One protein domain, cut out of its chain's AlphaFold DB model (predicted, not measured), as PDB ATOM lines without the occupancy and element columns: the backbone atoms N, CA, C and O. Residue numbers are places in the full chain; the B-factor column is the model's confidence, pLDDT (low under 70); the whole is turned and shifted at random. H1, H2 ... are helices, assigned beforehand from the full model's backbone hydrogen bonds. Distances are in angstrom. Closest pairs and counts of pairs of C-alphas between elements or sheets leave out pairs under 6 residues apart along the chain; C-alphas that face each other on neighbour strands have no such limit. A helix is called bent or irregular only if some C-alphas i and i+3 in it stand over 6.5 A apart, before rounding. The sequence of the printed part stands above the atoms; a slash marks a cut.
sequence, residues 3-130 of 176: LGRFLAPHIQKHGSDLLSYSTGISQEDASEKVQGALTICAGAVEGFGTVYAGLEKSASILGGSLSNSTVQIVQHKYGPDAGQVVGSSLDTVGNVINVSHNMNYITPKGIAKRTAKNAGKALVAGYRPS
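This is residues 3 to 130 of the 176 residues of the protein "Senescence domain-containing protein" of Aedes albopictus (UniProt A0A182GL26). A long, open triangle of helices is built on one very long helix, H2: H3 folds back from its far end as a hairpin that spreads away from it, and H4 comes back to H2 across the gap, leaving the middle of the triangle empty. H1 crosses the first part of H2 at the other end, and its first residues, 3 to 8, pack on the last part of H4. The printed part has 128 residues with four named helices, in the order H1, H2, H3, H4, and no named strand; the class is all helix. The whole is extended, a rod with a radius of gyration of the C-alphas of 23.5 A, spanning 76 by 33 by 23 A.

H1, residues 3 to 23, has a kink of 32 degrees near residue 10 and is only just irregular, with C-alphas 6 and 9 at 6.9 A. With its residues 12 to 20 alone it touches H2, residues 27 to 78, at a steep tilt of 51 degrees, opposite ways; the closest C-alphas are those of Ser 16 and Ala 30, 5.1 A apart. H2 and H3, residues 80 to 105, form a helical hairpin at a shallow tilt of 18 degrees, opposite ways. They touch through residues 67 to 75 and 81 to 90 alone, closest at the C-alphas of Gln 75 and Gly 83, 4.4 A. H3 is only just irregular, with C-alphas 101 and 104 at 6.8 A. H3 and H4, residues 108 to 126, only just touch, and only at the corner, with 3 pairs of C-alphas within 8 A; the closest are those of Asn 104 and Gly 110, 5.6 A. H4 touches H2 at a steep tilt of 64 degrees, with the C-alphas of Ala 42 and Val 124 closest at 4.9 A. H4 also touches H1, about perpendicular at 86 degrees, with the C-alphas of Gly 4 and Ala 122 closest at 4.3 A. H1 and H3 are apart. In H2 and H4 every O i to N i+4 pair is within hydrogen-bond range; in H1 15 of 17 are, and in H3 20 of 22.

H1 begins at C-alpha 3, (102.006, 104.086, 113.714), and is 29.7 A long. H2 runs 73.4 A to C-alpha 78 at (143.915, 135.936, 94.416). H3 measures 39.0 A, and H4 27.1 A, ending at C-alpha 126, (96.631, 112.555, 116.063).

The C-alphas of Gly 24 and Gly 79, the two farthest apart, are 76.2 A from each other. Residues 47 to 62 of H2 and 95 to 101 of H3 stand free. The printed part has no cut, and its three links between helices are tight. The mean pLDDT of the printed part is 70.9; 58 residues are under 70, among them residues 3 to 27, 98 to 112 and 118 to 130.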
ATOM      1  N   LEU A   3     101.885 104.712 112.389       47.09
ATOM      2  CA  LEU A   3     102.006 104.086 113.714       47.09
ATOM      3  C   LEU A   3     101.422 104.907 114.873       47.09
ATOM      4  O   LEU A   3     100.766 104.336 115.735       47.09
ATOM      5  N   GLY A   4     101.590 106.233 114.914       48.81
ATOM      6  CA  GLY A   4     101.023 106.995 116.040       48.81
ATOM      7  C   GLY A   4      99.543 107.326 115.914       48.81
ATOM      8  O   GLY A   4      98.917 107.556 116.939       48.81
ATOM      9  N   ARG A   5      98.945 107.225 114.719       55.88
ATOM     10  CA  ARG A   5      97.476 107.195 114.585       55.88
ATOM     11  C   ARG A   5      96.894 105.951 115.276       55.88
ATOM     12  O   ARG A   5      95.808 106.016 115.831       55.88
ATOM     13  N   PHE A   6      97.652 104.851 115.275       54.25
ATOM     14  CA  PHE A   6      97.291 103.589 115.921       54.25
ATOM     15  C   PHE A   6      97.565 103.588 117.436       54.25
ATOM     16  O   PHE A   6      96.843 102.953 118.198       54.25
ATOM     17  N   LEU A   7      98.594 104.319 117.883       52.75
ATOM     18  CA  LEU A   7      99.017 104.370 119.289       52.75
ATOM     19  C   LEU A   7      98.326 105.472 120.117       52.75
ATOM     20  O   LEU A   7      98.223 105.338 121.335       52.75
ATOM     21  N   ALA A   8      97.823 106.530 119.470       57.97
ATOM     22  CA  ALA A   8      97.084 107.627 120.105       57.97
ATOM     23  C   ALA A   8      95.946 107.191 121.045       57.97
ATOM     24  O   ALA A   8      95.957 107.632 122.197       57.97
ATOM     25  N   PRO A   9      95.024 106.289 120.653       58.88
ATOM     26  CA  PRO A   9      93.938 105.884 121.546       58.88
ATOM     27  C   PRO A   9      94.424 105.091 122.770       58.88
ATOM     28  O   PRO A   9      93.780 105.127 123.816       58.88
ATOM     29  N   HIS A  10      95.563 104.394 122.673       62.56
ATOM     30  CA  HIS A  10      96.118 103.613 123.784       62.56
ATOM     31  C   HIS A  10      96.859 104.490 124.799       62.56
ATOM     32  O   HIS A  10      96.748 104.266 126.001       62.56
ATOM     33  N   ILE A  11      97.577 105.513 124.331       61.50
ATOM     34  CA  ILE A  11      98.286 106.448 125.214       61.50
ATOM     35  C   ILE A  11      97.315 107.411 125.902       61.50
ATOM     36  O   ILE A  11      97.534 107.741 127.063       61.50
ATOM     37  N   GLN A  12      96.215 107.794 125.250       63.34
ATOM     38  CA  GLN A  12      95.162 108.572 125.903       63.34
ATOM     39  C   GLN A  12      94.482 107.756 127.013       63.34
ATOM     40  O   GLN A  12      94.426 108.237 128.138       63.34
ATOM     41  N   LYS A  13      94.083 106.499 126.740       65.62
ATOM     42  CA  LYS A  13      93.479 105.602 127.746       65.62
ATOM     43  C   LYS A  13      94.404 105.294 128.924       65.62
ATOM     44  O   LYS A  13      93.988 105.408 130.070       65.62
ATOM     45  N   HIS A  14      95.653 104.904 128.664       68.69
ATOM     46  CA  HIS A  14      96.594 104.593 129.745       68.69
ATOM     47  C   HIS A  14      97.089 105.845 130.476       68.69
ATOM     48  O   HIS A  14      97.341 105.779 131.674       68.69
ATOM     49  N   GLY A  15      97.195 106.986 129.791       60.31
ATOM     50  CA  GLY A  15      97.512 108.267 130.418       60.31
ATOM     51  C   GLY A  15      96.409 108.729 131.368       60.31
ATOM     52  O   GLY A  15      96.718 109.100 132.495       60.31
ATOM     53  N   SER A  16      95.138 108.651 130.959       59.88
ATOM     54  CA  SER A  16      93.995 109.020 131.804       59.88
ATOM     55  C   SER A  16      93.771 108.048 132.966       59.88
ATOM     56  O   SER A  16      93.482 108.509 134.065       59.88
ATOM     57  N   ASP A  17      93.958 106.736 132.767       62.44
ATOM     58  CA  ASP A  17      93.864 105.743 133.855       62.44
ATOM     59  C   ASP A  17      94.957 105.944 134.906       62.44
ATOM     60  O   ASP A  17      94.680 105.913 136.102       62.44
ATOM     61  N   LEU A  18      96.201 106.196 134.482       65.81
ATOM     62  CA  LEU A  18      97.310 106.412 135.412       65.81
ATOM     63  C   LEU A  18      97.130 107.731 136.177       65.81
ATOM     64  O   LEU A  18      97.348 107.763 137.386       65.81
ATOM     65  N   LEU A  19      96.661 108.790 135.508       64.56
ATOM     66  CA  LEU A  19      96.384 110.086 136.137       64.56
ATOM     67  C   LEU A  19      95.195 110.021 137.112       64.56
ATOM     68  O   LEU A  19      95.242 110.623 138.186       64.56
ATOM     69  N   SER A  20      94.142 109.283 136.759       61.88
ATOM     70  CA  SER A  20      92.987 109.020 137.624       61.88
ATOM     71  C   SER A  20      93.405 108.228 138.865       61.88
ATOM     72  O   SER A  20      93.095 108.624 139.991       61.88
ATOM     73  N   TYR A  21      94.212 107.182 138.678       68.25
ATOM     74  CA  TYR A  21      94.711 106.332 139.757       68.25
ATOM     75  C   TYR A  21      95.700 107.053 140.687       68.25
ATOM     76  O   TYR A  21      95.669 106.845 141.897       68.25
ATOM     77  N   SER A  22      96.568 107.922 140.155       65.38
ATOM     78  CA  SER A  22      97.570 108.639 140.959       65.38
ATOM     79  C   SER A  22      97.014 109.843 141.712       65.38
ATOM     80  O   SER A  22      97.584 110.248 142.721       65.38
ATOM     81  N   THR A  23      95.948 110.455 141.195       62.41
ATOM     82  CA  THR A  23      95.482 111.774 141.653       62.41
ATOM     83  C   THR A  23      94.073 111.721 142.251       62.41
ATOM     84  O   THR A  23      93.620 112.710 142.818       62.41
ATOM     85  N   GLY A  24      93.381 110.577 142.150       65.75
ATOM     86  CA  GLY A  24      92.019 110.378 142.660       65.75
ATOM     87  C   GLY A  24      90.941 111.141 141.883       65.75
ATOM     88  O   GLY A  24      89.830 111.308 142.375       65.75
ATOM     89  N   ILE A  25      91.277 111.638 140.692       65.00
ATOM     90  CA  ILE A  25      90.404 112.456 139.843       65.00
ATOM     91  C   ILE A  25      89.560 111.528 138.949       65.00
ATOM     92  O   ILE A  25      90.050 110.480 138.511       65.00
ATOM     93  N   SER A  26      88.303 111.907 138.676       67.38
ATOM     94  CA  SER A  26      87.413 111.181 137.754       67.38
ATOM     95  C   SER A  26      88.095 110.941 136.399       67.38
ATOM     96  O   SER A  26      88.847 111.784 135.904       67.38
ATOM     97  N   GLN A  27      87.827 109.786 135.785       64.88
ATOM     98  CA  GLN A  27      88.366 109.408 134.473       64.88
ATOM     99  C   GLN A  27      87.985 110.432 133.378       64.88
ATOM    100  O   GLN A  27      88.732 110.620 132.416       64.88
ATOM    101  N   GLU A  28      86.859 111.127 133.567       71.44
ATOM    102  CA  GLU A  28      86.320 112.191 132.712       71.44
ATOM    103  C   GLU A  28      87.244 113.422 132.717       71.44
ATOM    104  O   GLU A  28      87.810 113.801 131.689       71.44
ATOM    105  N   ASP A  29      87.485 113.965 133.913       71.06
ATOM    106  CA  ASP A  29      88.344 115.125 134.167       71.06
ATOM    107  C   ASP A  29      89.812 114.835 133.812       71.06
ATOM    108  O   ASP A  29      90.553 115.710 133.348       71.06
ATOM    109  N   ALA A  30      90.260 113.592 134.020       67.56
ATOM    110  CA  ALA A  30      91.598 113.148 133.647       67.56
ATOM    111  C   ALA A  30      91.783 113.136 132.123       67.56
ATOM    112  O   ALA A  30      92.816 113.595 131.625       67.56
ATOM    113  N   SER A  31      90.783 112.655 131.377       66.69
ATOM    114  CA  SER A  31      90.802 112.688 129.914       66.69
ATOM    115  C   SER A  31      90.855 114.124 129.401       66.69
ATOM    116  O   SER A  31      91.697 114.422 128.557       66.69
ATOM    117  N   GLU A  32      90.042 115.035 129.944       77.19
ATOM    118  CA  GLU A  32      90.011 116.441 129.519       77.19
ATOM    119  C   GLU A  32      91.351 117.162 129.753       77.19
ATOM    120  O   GLU A  32      91.860 117.850 128.865       77.19
ATOM    121  N   LYS A  33      91.993 116.961 130.911       76.06
ATOM    122  CA  LYS A  33      93.302 117.573 131.208       76.06
ATOM    123  C   LYS A  33      94.419 117.043 130.313       76.06
ATOM    124  O   LYS A  33      95.239 117.827 129.832       76.06
ATOM    125  N   VAL A  34      94.454 115.731 130.063       74.19
ATOM    126  CA  VAL A  34      95.403 115.118 129.115       74.19
ATOM    127  C   VAL A  34      95.170 115.674 127.715       74.19
ATOM    128  O   VAL A  34      96.114 116.016 127.007       74.19
ATOM    129  N   GLN A  35      93.907 115.815 127.343       73.56
ATOM    130  CA  GLN A  35      93.477 116.318 126.058       73.56
ATOM    131  C   GLN A  35      93.891 117.790 125.845       73.56
ATOM    132  O   GLN A  35      94.507 118.121 124.831       73.56
ATOM    133  N   GLY A  36      93.700 118.653 126.847       78.38
ATOM    134  CA  GLY A  36      94.209 120.029 126.857       78.38
ATOM    135  C   GLY A  36      95.739 120.115 126.790       78.38
ATOM    136  O   GLY A  36      96.281 120.890 125.999       78.38
ATOM    137  N   ALA A  37      96.449 119.278 127.552       76.62
ATOM    138  CA  ALA A  37      97.911 119.222 127.527       76.62
ATOM    139  C   ALA A  37      98.454 118.800 126.150       76.62
ATOM    140  O   ALA A  37      99.412 119.394 125.653       76.62
ATOM    141  N   LEU A  38      97.817 117.824 125.495       73.69
ATOM    142  CA  LEU A  38      98.176 117.395 124.143       73.69
ATOM    143  C   LEU A  38      97.949 118.506 123.107       73.69
ATOM    144  O   LEU A  38      98.812 118.676 122.245       73.69
ATOM    145  N   THR A  39      96.878 119.305 123.221       81.31
ATOM    146  CA  THR A  39      96.661 120.502 122.376       81.31
ATOM    147  C   THR A  39      97.826 121.479 122.485       81.31
ATOM    148  O   THR A  39      98.373 121.926 121.477       81.31
ATOM    149  N   ILE A  40      98.229 121.800 123.716       83.56
ATOM    150  CA  ILE A  40      99.288 122.776 123.992       83.56
ATOM    151  C   ILE A  40     100.630 122.250 123.482       83.56
ATOM    152  O   ILE A  40     101.371 122.974 122.818       83.56
ATOM    153  N   CYS A  41     100.936 120.974 123.727       78.06
ATOM    154  CA  CYS A  41     102.139 120.340 123.200       78.06
ATOM    155  C   CYS A  41     102.148 120.305 121.667       78.06
ATOM    156  O   CYS A  41     103.198 120.533 121.066       78.06
ATOM    157  N   ALA A  42     101.003 120.044 121.031       78.19
ATOM    158  CA  ALA A  42     100.886 120.061 119.579       78.19
ATOM    159  C   ALA A  42     101.171 121.457 119.010       78.19
ATOM    160  O   ALA A  42     102.046 121.593 118.152       78.19
ATOM    161  N   GLY A  43     100.526 122.489 119.561       81.81
ATOM    162  CA  GLY A  43     100.756 123.881 119.173       81.81
ATOM    163  C   GLY A  43     102.196 124.343 119.423       81.81
ATOM    164  O   GLY A  43     102.784 125.014 118.579       81.81
ATOM    165  N   ALA A  44     102.818 123.928 120.530       80.31
ATOM    166  CA  ALA A  44     104.212 124.256 120.830       80.31
ATOM    167  C   ALA A  44     105.196 123.624 119.831       80.31
ATOM    168  O   ALA A  44     106.144 124.279 119.394       80.31
ATOM    169  N   VAL A  45     104.975 122.362 119.444       77.69
ATOM    170  CA  VAL A  45     105.810 121.674 118.444       77.69
ATOM    171  C   VAL A  45     105.637 122.296 117.058       77.69
ATOM    172  O   VAL A  45     106.627 122.440 116.338       77.69
ATOM    173  N   GLU A  46     104.418 122.686 116.686       82.38
ATOM    174  CA  GLU A  46     104.126 123.352 115.411       82.38
ATOM    175  C   GLU A  46     104.724 124.765 115.352       82.38
ATOM    176  O   GLU A  46     105.421 125.102 114.391       82.38
ATOM    177  N   GLY A  47     104.550 125.558 116.412       86.50
ATOM    178  CA  GLY A  47     105.123 126.899 116.524       86.50
ATOM    179  C   GLY A  47     106.651 126.878 116.483       86.50
ATOM    180  O   GLY A  47     107.264 127.553 115.655       86.50
ATOM    181  N   PHE A  48     107.286 126.040 117.308       82.75
ATOM    182  CA  PHE A  48     108.747 125.918 117.319       82.75
ATOM    183  C   PHE A  48     109.292 125.337 116.007       82.75
ATOM    184  O   PHE A  48     110.316 125.797 115.503       82.75
ATOM    185  N   GLY A  49     108.602 124.351 115.422       84.88
ATOM    186  CA  GLY A  49     108.980 123.761 114.138       84.88
ATOM    187  C   GLY A  49     108.950 124.775 112.996       84.88
ATOM    188  O   GLY A  49     109.863 124.789 112.171       84.88
ATOM    189  N   THR A  50     107.955 125.660 112.989       90.12
ATOM    190  CA  THR A  50     107.822 126.728 111.989       90.12
ATOM    191  C   THR A  50     108.947 127.753 112.109       90.12
ATOM    192  O   THR A  50     109.582 128.085 111.108       90.12
ATOM    193  N   VAL A  51     109.255 128.209 113.330       92.12
ATOM    194  CA  VAL A  51     110.374 129.137 113.574       92.12
ATOM    195  C   VAL A  51     111.704 128.505 113.167       92.12
ATOM    196  O   VAL A  51     112.502 129.138 112.480       92.12
ATOM    197  N   TYR A  52     111.930 127.242 113.539       82.00
ATOM    198  CA  TYR A  52     113.142 126.516 113.169       82.00
ATOM    199  C   TYR A  52     113.288 126.378 111.649       82.00
ATOM    200  O   TYR A  52     114.347 126.691 111.115       82.00
ATOM    201  N   ALA A  53     112.228 125.981 110.942       85.69
ATOM    202  CA  ALA A  53     112.245 125.858 109.485       85.69
ATOM    203  C   ALA A  53     112.485 127.212 108.791       85.69
ATOM    204  O   ALA A  53     113.235 127.289 107.817       85.69
ATOM    205  N   GLY A  54     111.894 128.294 109.312       89.38
ATOM    206  CA  GLY A  54     112.145 129.653 108.829       89.38
ATOM    207  C   GLY A  54     113.599 130.087 109.033       89.38
ATOM    208  O   GLY A  54     114.204 130.680 108.134       89.38
ATOM    209  N   LEU A  55     114.187 129.737 110.181       90.12
ATOM    210  CA  LEU A  55     115.591 130.004 110.478       90.12
ATOM    211  C   LEU A  55     116.525 129.179 109.587       90.12
ATOM    212  O   LEU A  55     117.472 129.733 109.044       90.12
ATOM    213  N   GLU A  56     116.242 127.894 109.379       82.38
ATOM    214  CA  GLU A  56     117.009 127.014 108.490       82.38
ATOM    215  C   GLU A  56     116.985 127.525 107.044       82.38
ATOM    216  O   GLU A  56     118.035 127.647 106.409       82.38
ATOM    217  N   LYS A  57     115.807 127.914 106.539       87.44
ATOM    218  CA  LYS A  57     115.649 128.532 105.215       87.44
ATOM    219  C   LYS A  57     116.475 129.815 105.096       87.44
ATOM    220  O   LYS A  57     117.203 129.989 104.120       87.44
ATOM    221  N   SER A  58     116.386 130.692 106.096       88.44
ATOM    222  CA  SER A  58     117.102 131.973 106.109       88.44
ATOM    223  C   SER A  58     118.614 131.770 106.199       88.44
ATOM    224  O   SER A  58     119.363 132.374 105.436       88.44
ATOM    225  N   ALA A  59     119.070 130.867 107.068       82.75
ATOM    226  CA  ALA A  59     120.474 130.504 107.209       82.75
ATOM    227  C   ALA A  59     121.032 129.865 105.931       82.75
ATOM    228  O   ALA A  59     122.154 130.175 105.548       82.75
ATOM    229  N   SER A  60     120.249 129.036 105.235       81.44
ATOM    230  CA  SER A  60     120.652 128.431 103.959       81.44
ATOM    231  C   SER A  60     120.849 129.488 102.867       81.44
ATOM    232  O   SER A  60     121.854 129.470 102.159       81.44
ATOM    233  N   ILE A  61     119.923 130.449 102.758       87.12
ATOM    234  CA  ILE A  61     120.006 131.549 101.783       87.12
ATOM    235  C   ILE A  61     121.181 132.476 102.107       87.12
ATOM    236  O   ILE A  61     121.955 132.820 101.212       87.12
ATOM    237  N   LEU A  62     121.336 132.865 103.376       89.00
ATOM    238  CA  LEU A  62     122.436 133.720 103.824       89.00
ATOM    239  C   LEU A  62     123.784 133.023 103.650       89.00
ATOM    240  O   LEU A  62     124.692 133.606 103.071       89.00
ATOM    241  N   GLY A  63     123.904 131.775 104.098       81.19
ATOM    242  CA  GLY A  63     125.127 130.985 103.990       81.19
ATOM    243  C   GLY A  63     125.537 130.750 102.539       81.19
ATOM    244  O   GLY A  63     126.698 130.965 102.200       81.19
ATOM    245  N   GLY A  64     124.589 130.396 101.664       83.25
ATOM    246  CA  GLY A  64     124.848 130.228 100.232       83.25
ATOM    247  C   GLY A  64     125.242 131.537  99.541       83.25
ATOM    248  O   GLY A  64     126.224 131.573  98.801       83.25
ATOM    249  N   SER A  65     124.534 132.634  99.826       82.38
ATOM    250  CA  SER A  65     124.835 133.949  99.235       82.38
ATOM    251  C   SER A  65     126.172 134.510  99.725       82.38
ATOM    252  O   SER A  65     126.935 135.075  98.936       82.38
ATOM    253  N   LEU A  66     126.479 134.329 101.012       82.06
ATOM    254  CA  LEU A  66     127.750 134.717 101.616       82.06
ATOM    255  C   LEU A  66     128.899 133.879 101.053       82.06
ATOM    256  O   LEU A  66     129.876 134.455 100.595       82.06
ATOM    257  N   SER A  67     128.759 132.550 101.018       80.00
ATOM    258  CA  SER A  67     129.753 131.630 100.449       80.00
ATOM    259  C   SER A  67     130.088 132.001  99.002       80.00
ATOM    260  O   SER A  67     131.252 132.239  98.679       80.00
ATOM    261  N   ASN A  68     129.070 132.174  98.152       83.88
ATOM    262  CA  ASN A  68     129.256 132.548  96.750       83.88
ATOM    263  C   ASN A  68     129.951 133.916  96.600       83.88
ATOM    264  O   ASN A  68     130.913 134.050  95.847       83.88
ATOM    265  N   SER A  69     129.525 134.921  97.373       82.94
ATOM    266  CA  SER A  69     130.142 136.255  97.344       82.94
ATOM    267  C   SER A  69     131.592 136.228  97.841       82.94
ATOM    268  O   SER A  69     132.465 136.866  97.257       82.94
ATOM    269  N   THR A  70     131.886 135.458  98.892       79.25
ATOM    270  CA  THR A  70     133.245 135.279  99.419       79.25
ATOM    271  C   THR A  70     134.148 134.574  98.411       79.25
ATOM    272  O   THR A  70     135.270 135.033  98.190       79.25
ATOM    273  N   VAL A  71     133.668 133.513  97.756       77.50
ATOM    274  CA  VAL A  71     134.416 132.805  96.706       77.50
ATOM    275  C   VAL A  71     134.714 133.739  95.535       77.50
ATOM    276  O   VAL A  71     135.862 133.791  95.094       77.50
ATOM    277  N   GLN A  72     133.742 134.538  95.084       80.38
ATOM    278  CA  GLN A  72     133.961 135.521  94.018       80.38
ATOM    279  C   GLN A  72     134.985 136.599  94.400       80.38
ATOM    280  O   GLN A  72     135.849 136.931  93.590       80.38
ATOM    281  N   ILE A  73     134.949 137.121  95.633       84.44
ATOM    282  CA  ILE A  73     135.922 138.123  96.108       84.44
ATOM    283  C   ILE A  73     137.337 137.536  96.153       84.44
ATOM    284  O   ILE A  73     138.290 138.179  95.703       84.44
ATOM    285  N   VAL A  74     137.490 136.320  96.685       77.12
ATOM    286  CA  VAL A  74     138.790 135.634  96.744       77.12
ATOM    287  C   VAL A  74     139.293 135.333  95.336       77.12
ATOM    288  O   VAL A  74     140.454 135.606  95.042       77.12
ATOM    289  N   GLN A  75     138.417 134.861  94.453       78.50
ATOM    290  CA  GLN A  75     138.743 134.581  93.060       78.50
ATOM    291  C   GLN A  75     139.195 135.840  92.309       78.50
ATOM    292  O   GLN A  75     140.178 135.799  91.572       78.50
ATOM    293  N   HIS A  76     138.541 136.979  92.553       82.06
ATOM    294  CA  HIS A  76     138.901 138.258  91.944       82.06
ATOM    295  C   HIS A  76     140.225 138.835  92.484       82.06
ATOM    296  O   HIS A  76     140.950 139.501  91.750       82.06
ATOM    297  N   LYS A  77     140.563 138.602  93.761       81.56
ATOM    298  CA  LYS A  77     141.788 139.137  94.395       81.56
ATOM    299  C   LYS A  77     143.017 138.238  94.271       81.56
ATOM    300  O   LYS A  77     144.124 138.763  94.209       81.56
ATOM    301  N   TYR A  78     142.834 136.922  94.298       77.12
ATOM    302  CA  TYR A  78     143.915 135.936  94.416       77.12
ATOM    303  C   TYR A  78     143.920 134.909  93.279       77.12
ATOM    304  O   TYR A  78     144.801 134.056  93.231       77.12
ATOM    305  N   GLY A  79     142.973 135.012  92.346       78.44
ATOM    306  CA  GLY A  79     142.889 134.158  91.172       78.44
ATOM    307  C   GLY A  79     141.971 132.941  91.342       78.44
ATOM    308  O   GLY A  79     141.484 132.645  92.439       78.44
ATOM    309  N   PRO A  80     141.708 132.229  90.233       77.38
ATOM    310  CA  PRO A  80     140.721 131.156  90.157       77.38
ATOM    311  C   PRO A  80     140.957 130.009  91.142       77.38
ATOM    312  O   PRO A  80     140.008 129.604  91.820       77.38
ATOM    313  N   ASP A  81     142.208 129.579  91.300       76.06
ATOM    314  CA  ASP A  81     142.590 128.461  92.171       76.06
ATOM    315  C   ASP A  81     142.249 128.726  93.646       76.06
ATOM    316  O   ASP A  81     141.736 127.850  94.343       76.06
ATOM    317  N   ALA A  82     142.449 129.964  94.115       72.81
ATOM    318  CA  ALA A  82     142.140 130.367  95.486       72.81
ATOM    319  C   ALA A  82     140.625 130.376  95.770       72.81
ATOM    320  O   ALA A  82     140.190 130.023  96.866       72.81
ATOM    321  N   GLY A  83     139.800 130.741  94.784       70.31
ATOM    322  CA  GLY A  83     138.341 130.662  94.905       70.31
ATOM    323  C   GLY A  83     137.838 129.217  94.975       70.31
ATOM    324  O   GLY A  83     136.964 128.901  95.783       70.31
ATOM    325  N   GLN A  84     138.430 128.322  94.179       77.94
ATOM    326  CA  GLN A  84     138.011 126.923  94.094       77.94
ATOM    327  C   GLN A  84     138.289 126.146  95.394       77.94
ATOM    328  O   GLN A  84     137.442 125.361  95.835       77.94
ATOM    329  N   VAL A  85     139.426 126.402  96.055       78.00
ATOM    330  CA  VAL A  85     139.744 125.781  97.358       78.00
ATOM    331  C   VAL A  85     138.847 126.292  98.486       78.00
ATOM    332  O   VAL A  85     138.447 125.508  99.348       78.00
ATOM    333  N   VAL A  86     138.475 127.577  98.471       75.25
ATOM    334  CA  VAL A  86     137.553 128.156  99.461       75.25
ATOM    335  C   VAL A  86     136.146 127.590  99.282       75.25
ATOM    336  O   VAL A  86     135.558 127.144 100.265       75.25
ATOM    337  N   GLY A  87     135.638 127.519  98.048       76.00
ATOM    338  CA  GLY A  87     134.336 126.905  97.754       76.00
ATOM    339  C   GLY A  87     134.278 125.442  98.199       76.00
ATOM    340  O   GLY A  87     133.415 125.070  98.991       76.00
ATOM    341  N   SER A  88     135.282 124.648  97.814       78.38
ATOM    342  CA  SER A  88     135.377 123.230  98.198       78.38
ATOM    343  C   SER A  88     135.459 123.031  99.719       78.38
ATOM    344  O   SER A  88     134.903 122.071 100.259       78.38
ATOM    345  N   SER A  89     136.125 123.944 100.435       75.56
ATOM    346  CA  SER A  89     136.214 123.909 101.900       75.56
ATOM    347  C   SER A  89     134.872 124.227 102.562       75.56
ATOM    348  O   SER A  89     134.480 123.539 103.505       75.56
ATOM    349  N   LEU A  90     134.145 125.231 102.061       76.06
ATOM    350  CA  LEU A  90     132.826 125.613 102.578       76.06
ATOM    351  C   LEU A  90     131.783 124.513 102.338       76.06
ATOM    352  O   LEU A  90     131.034 124.177 103.259       76.06
ATOM    353  N   ASP A  91     131.799 123.880 101.165       79.19
ATOM    354  CA  ASP A  91     130.923 122.745 100.849       79.19
ATOM    355  C   ASP A  91     131.237 121.516 101.716       79.19
ATOM    356  O   ASP A  91     130.333 120.854 102.233       79.19
ATOM    357  N   THR A  92     132.525 121.231 101.943       83.00
ATOM    358  CA  THR A  92     132.958 120.131 102.820       83.00
ATOM    359  C   THR A  92     132.497 120.355 104.258       83.00
ATOM    360  O   THR A  92     131.951 119.441 104.880       83.00
ATOM    361  N   VAL A  93     132.661 121.570 104.790       76.62
ATOM    362  CA  VAL A  93     132.196 121.926 106.139       76.62
ATOM    363  C   VAL A  93     130.673 121.808 106.241       76.62
ATOM    364  O   VAL A  93     130.177 121.218 107.203       76.62
ATOM    365  N   GLY A  94     129.928 122.286 105.240       71.94
ATOM    366  CA  GLY A  94     128.470 122.152 105.189       71.94
ATOM    367  C   GLY A  94     128.009 120.690 105.219       71.94
ATOM    368  O   GLY A  94     127.177 120.311 106.051       71.94
ATOM    369  N   ASN A  95     128.611 119.839 104.385       75.19
ATOM    370  CA  ASN A  95     128.303 118.408 104.337       75.19
ATOM    371  C   ASN A  95     128.698 117.672 105.631       75.19
ATOM    372  O   ASN A  95     127.939 116.826 106.106       75.19
ATOM    373  N   VAL A  96     129.831 118.020 106.255       72.25
ATOM    374  CA  VAL A  96     130.265 117.456 107.549       72.25
ATOM    375  C   VAL A  96     129.310 117.827 108.684       72.25
ATOM    376  O   VAL A  96     128.990 116.968 109.508       72.25
ATOM    377  N   ILE A  97     128.813 119.065 108.733       70.88
ATOM    378  CA  ILE A  97     127.827 119.491 109.740       70.88
ATOM    379  C   ILE A  97     126.521 118.702 109.574       70.88
ATOM    380  O   ILE A  97     125.973 118.198 110.559       70.88
ATOM    381  N   ASN A  98     126.060 118.522 108.334       67.69
ATOM    382  CA  ASN A  98     124.859 117.741 108.039       67.69
ATOM    383  C   ASN A  98     125.027 116.258 108.434       67.69
ATOM    384  O   ASN A  98     124.169 115.669 109.096       67.69
ATOM    385  N   VAL A  99     126.182 115.661 108.119       66.94
ATOM    386  CA  VAL A  99     126.530 114.286 108.518       66.94
ATOM    387  C   VAL A  99     126.668 114.145 110.037       66.94
ATOM    388  O   VAL A  99     126.187 113.162 110.596       66.94
ATOM    389  N   SER A 100     127.247 115.126 110.732       60.19
ATOM    390  CA  SER A 100     127.367 115.151 112.200       60.19
ATOM    391  C   SER A 100     125.996 115.117 112.885       60.19
ATOM    392  O   SER A 100     125.764 114.327 113.807       60.19
ATOM    393  N   HIS A 101     125.036 115.881 112.363       59.44
ATOM    394  CA  HIS A 101     123.645 115.824 112.814       59.44
ATOM    395  C   HIS A 101     122.968 114.468 112.524       59.44
ATOM    396  O   HIS A 101     122.055 114.066 113.254       59.44
ATOM    397  N   ASN A 102     123.429 113.731 111.506       58.97
ATOM    398  CA  ASN A 102     122.894 112.432 111.085       58.97
ATOM    399  C   ASN A 102     123.586 111.221 111.765       58.97
ATOM    400  O   ASN A 102     123.013 110.138 111.868       58.97
ATOM    401  N   MET A 103     124.795 111.380 112.307       55.97
ATOM    402  CA  MET A 103     125.588 110.266 112.859       55.97
ATOM    403  C   MET A 103     124.931 109.590 114.083       55.97
ATOM    404  O   MET A 103     125.161 108.415 114.368       55.97
ATOM    405  N   ASN A 104     124.035 110.289 114.785       55.16
ATOM    406  CA  ASN A 104     123.317 109.763 115.951       55.16
ATOM    407  C   ASN A 104     122.233 108.705 115.633       55.16
ATOM    408  O   ASN A 104     121.567 108.241 116.561       55.16
ATOM    409  N   TYR A 105     122.025 108.308 114.369       53.69
ATOM    410  CA  TYR A 105     120.998 107.321 113.985       53.69
ATOM    411  C   TYR A 105     121.480 105.868 113.910       53.69
ATOM    412  O   TYR A 105     120.640 104.974 113.819       53.69
ATOM    413  N   ILE A 106     122.791 105.621 113.977       58.62
ATOM    414  CA  ILE A 106     123.369 104.273 113.804       58.62
ATOM    415  C   ILE A 106     123.577 103.566 115.161       58.62
ATOM    416  O   ILE A 106     123.680 102.346 115.240       58.62
ATOM    417  N   THR A 107     123.548 104.312 116.267       60.34
ATOM    418  CA  THR A 107     123.702 103.775 117.627       60.34
ATOM    419  C   THR A 107     122.376 103.181 118.145       60.34
ATOM    420  O   THR A 107     121.324 103.786 117.925       60.34
ATOM    421  N   PRO A 108     122.372 102.087 118.937       54.84
ATOM    422  CA  PRO A 108     121.153 101.504 119.528       54.84
ATOM    423  C   PRO A 108     120.271 102.513 120.290       54.84
ATOM    424  O   PRO A 108     119.043 102.496 120.198       54.84
ATOM    425  N   LYS A 109     120.901 103.471 120.986       66.56
ATOM    426  CA  LYS A 109     120.219 104.604 121.645       66.56
ATOM    427  C   LYS A 109     119.518 105.546 120.658       66.56
ATOM    428  O   LYS A 109     118.488 106.128 120.996       66.56
ATOM    429  N   GLY A 110     120.063 105.704 119.456       62.97
ATOM    430  CA  GLY A 110     119.510 106.527 118.382       62.97
ATOM    431  C   GLY A 110     118.195 105.974 117.851       62.97
ATOM    432  O   GLY A 110     117.227 106.724 117.722       62.97
ATOM    433  N   ILE A 111     118.127 104.656 117.644       64.25
ATOM    434  CA  ILE A 111     116.904 103.959 117.228       64.25
ATOM    435  C   ILE A 111     115.812 104.127 118.291       64.25
ATOM    436  O   ILE A 111     114.717 104.587 117.968       64.25
ATOM    437  N   ALA A 112     116.124 103.881 119.569       66.31
ATOM    438  CA  ALA A 112     115.174 104.076 120.668       66.31
ATOM    439  C   ALA A 112     114.669 105.530 120.760       66.31
ATOM    440  O   ALA A 112     113.465 105.778 120.851       66.31
ATOM    441  N   LYS A 113     115.575 106.511 120.657       70.00
ATOM    442  CA  LYS A 113     115.227 107.941 120.678       70.00
ATOM    443  C   LYS A 113     114.356 108.335 119.487       70.00
ATOM    444  O   LYS A 113     113.474 109.179 119.641       70.00
ATOM    445  N   ARG A 114     114.569 107.744 118.308       64.88
ATOM    446  CA  ARG A 114     113.753 108.002 117.114       64.88
ATOM    447  C   ARG A 114     112.374 107.382 117.244       64.88
ATOM    448  O   ARG A 114     111.404 108.060 116.935       64.88
ATOM    449  N   THR A 115     112.270 106.158 117.752       65.62
ATOM    450  CA  THR A 115     110.981 105.518 118.040       65.62
ATOM    451  C   THR A 115     110.172 106.352 119.029       65.62
ATOM    452  O   THR A 115     109.027 106.681 118.737       65.62
ATOM    453  N   ALA A 116     110.785 106.807 120.126       68.12
ATOM    454  CA  ALA A 116     110.132 107.687 121.095       68.12
ATOM    455  C   ALA A 116     109.731 109.047 120.488       68.12
ATOM    456  O   ALA A 116     108.592 109.483 120.643       68.12
ATOM    457  N   LYS A 117     110.627 109.704 119.735       71.00
ATOM    458  CA  LYS A 117     110.318 110.971 119.043       71.00
ATOM    459  C   LYS A 117     109.212 110.807 117.996       71.00
ATOM    460  O   LYS A 117     108.355 111.676 117.890       71.00
ATOM    461  N   ASN A 118     109.223 109.723 117.227       66.12
ATOM    462  CA  ASN A 118     108.213 109.437 116.208       66.12
ATOM    463  C   ASN A 118     106.865 109.086 116.843       66.12
ATOM    464  O   ASN A 118     105.836 109.523 116.334       66.12
ATOM    465  N   ALA A 119     106.862 108.366 117.968       61.44
ATOM    466  CA  ALA A 119     105.660 108.112 118.754       61.44
ATOM    467  C   ALA A 119     105.075 109.427 119.295       61.44
ATOM    468  O   ALA A 119     103.909 109.714 119.047       61.44
ATOM    469  N   GLY A 120     105.898 110.281 119.915       59.78
ATOM    470  CA  GLY A 120     105.467 111.590 120.421       59.78
ATOM    471  C   GLY A 120     104.947 112.528 119.326       59.78
ATOM    472  O   GLY A 120     103.876 113.114 119.471       59.78
ATOM    473  N   LYS A 121     105.637 112.618 118.182       63.91
ATOM    474  CA  LYS A 121     105.170 113.411 117.028       63.91
ATOM    475  C   LYS A 121     103.835 112.921 116.481       63.91
ATOM    476  O   LYS A 121     103.024 113.720 116.030       63.91
ATOM    477  N   ALA A 122     103.608 111.615 116.488       59.06
ATOM    478  CA  ALA A 122     102.402 111.046 115.920       59.06
ATOM    479  C   ALA A 122     101.217 111.032 116.912       59.06
ATOM    480  O   ALA A 122     100.076 111.039 116.459       59.06
ATOM    481  N   LEU A 123     101.469 111.143 118.224       57.91
ATOM    482  CA  LEU A 123     100.460 111.571 119.204       57.91
ATOM    483  C   LEU A 123     100.016 113.013 118.947       57.91
ATOM    484  O   LEU A 123      98.824 113.277 118.832       57.91
ATOM    485  N   VAL A 124     100.979 113.921 118.766       58.38
ATOM    486  CA  VAL A 124     100.722 115.330 118.432       58.38
ATOM    487  C   VAL A 124      99.933 115.471 117.123       58.38
ATOM    488  O   VAL A 124      98.954 116.206 117.071       58.38
ATOM    489  N   ALA A 125     100.288 114.715 116.078       60.66
ATOM    490  CA  ALA A 125      99.565 114.738 114.802       60.66
ATOM    491  C   ALA A 125      98.160 114.103 114.876       60.66
ATOM    492  O   ALA A 125      97.274 114.466 114.104       60.66
ATOM    493  N   GLY A 126      97.945 113.142 115.783       55.66
ATOM    494  CA  GLY A 126      96.631 112.555 116.063       55.66
ATOM    495  C   GLY A 126      95.679 113.531 116.751       55.66
ATOM    496  O   GLY A 126      94.471 113.422 116.567       55.66
ATOM    497  N   TYR A 127      96.242 114.501 117.466       48.88
ATOM    498  CA  TYR A 127      95.528 115.501 118.237       48.88
ATOM    499  C   TYR A 127      95.328 116.826 117.482       48.88
ATOM    500  O   TYR A 127      94.986 117.818 118.100       48.88
ATOM    501  N   ARG A 128      95.513 116.886 116.152       48.97
ATOM    502  CA  ARG A 128      95.134 118.078 115.369       48.97
ATOM    503  C   ARG A 128      93.652 118.386 115.649       48.97
ATOM    504  O   ARG A 128      92.812 117.627 115.157       48.97
ATOM    505  N   PRO A 129      93.297 119.435 116.419       40.84
ATOM    506  CA  PRO A 129      91.909 119.841 116.460       40.84
ATOM    507  C   PRO A 129      91.569 120.327 115.049       40.84
ATOM    508  O   PRO A 129      92.375 121.004 114.404       40.84
ATOM    509  N   SER A 130      90.395 119.967 114.537       42.41
ATOM    510  CA  SER A 130      89.755 120.783 113.512       42.41
ATOM    511  C   SER A 130      89.563 122.151 114.148       42.41
ATOM    512  O   SER A 130      88.670 122.332 114.971       42.41
TER     513      SER A 130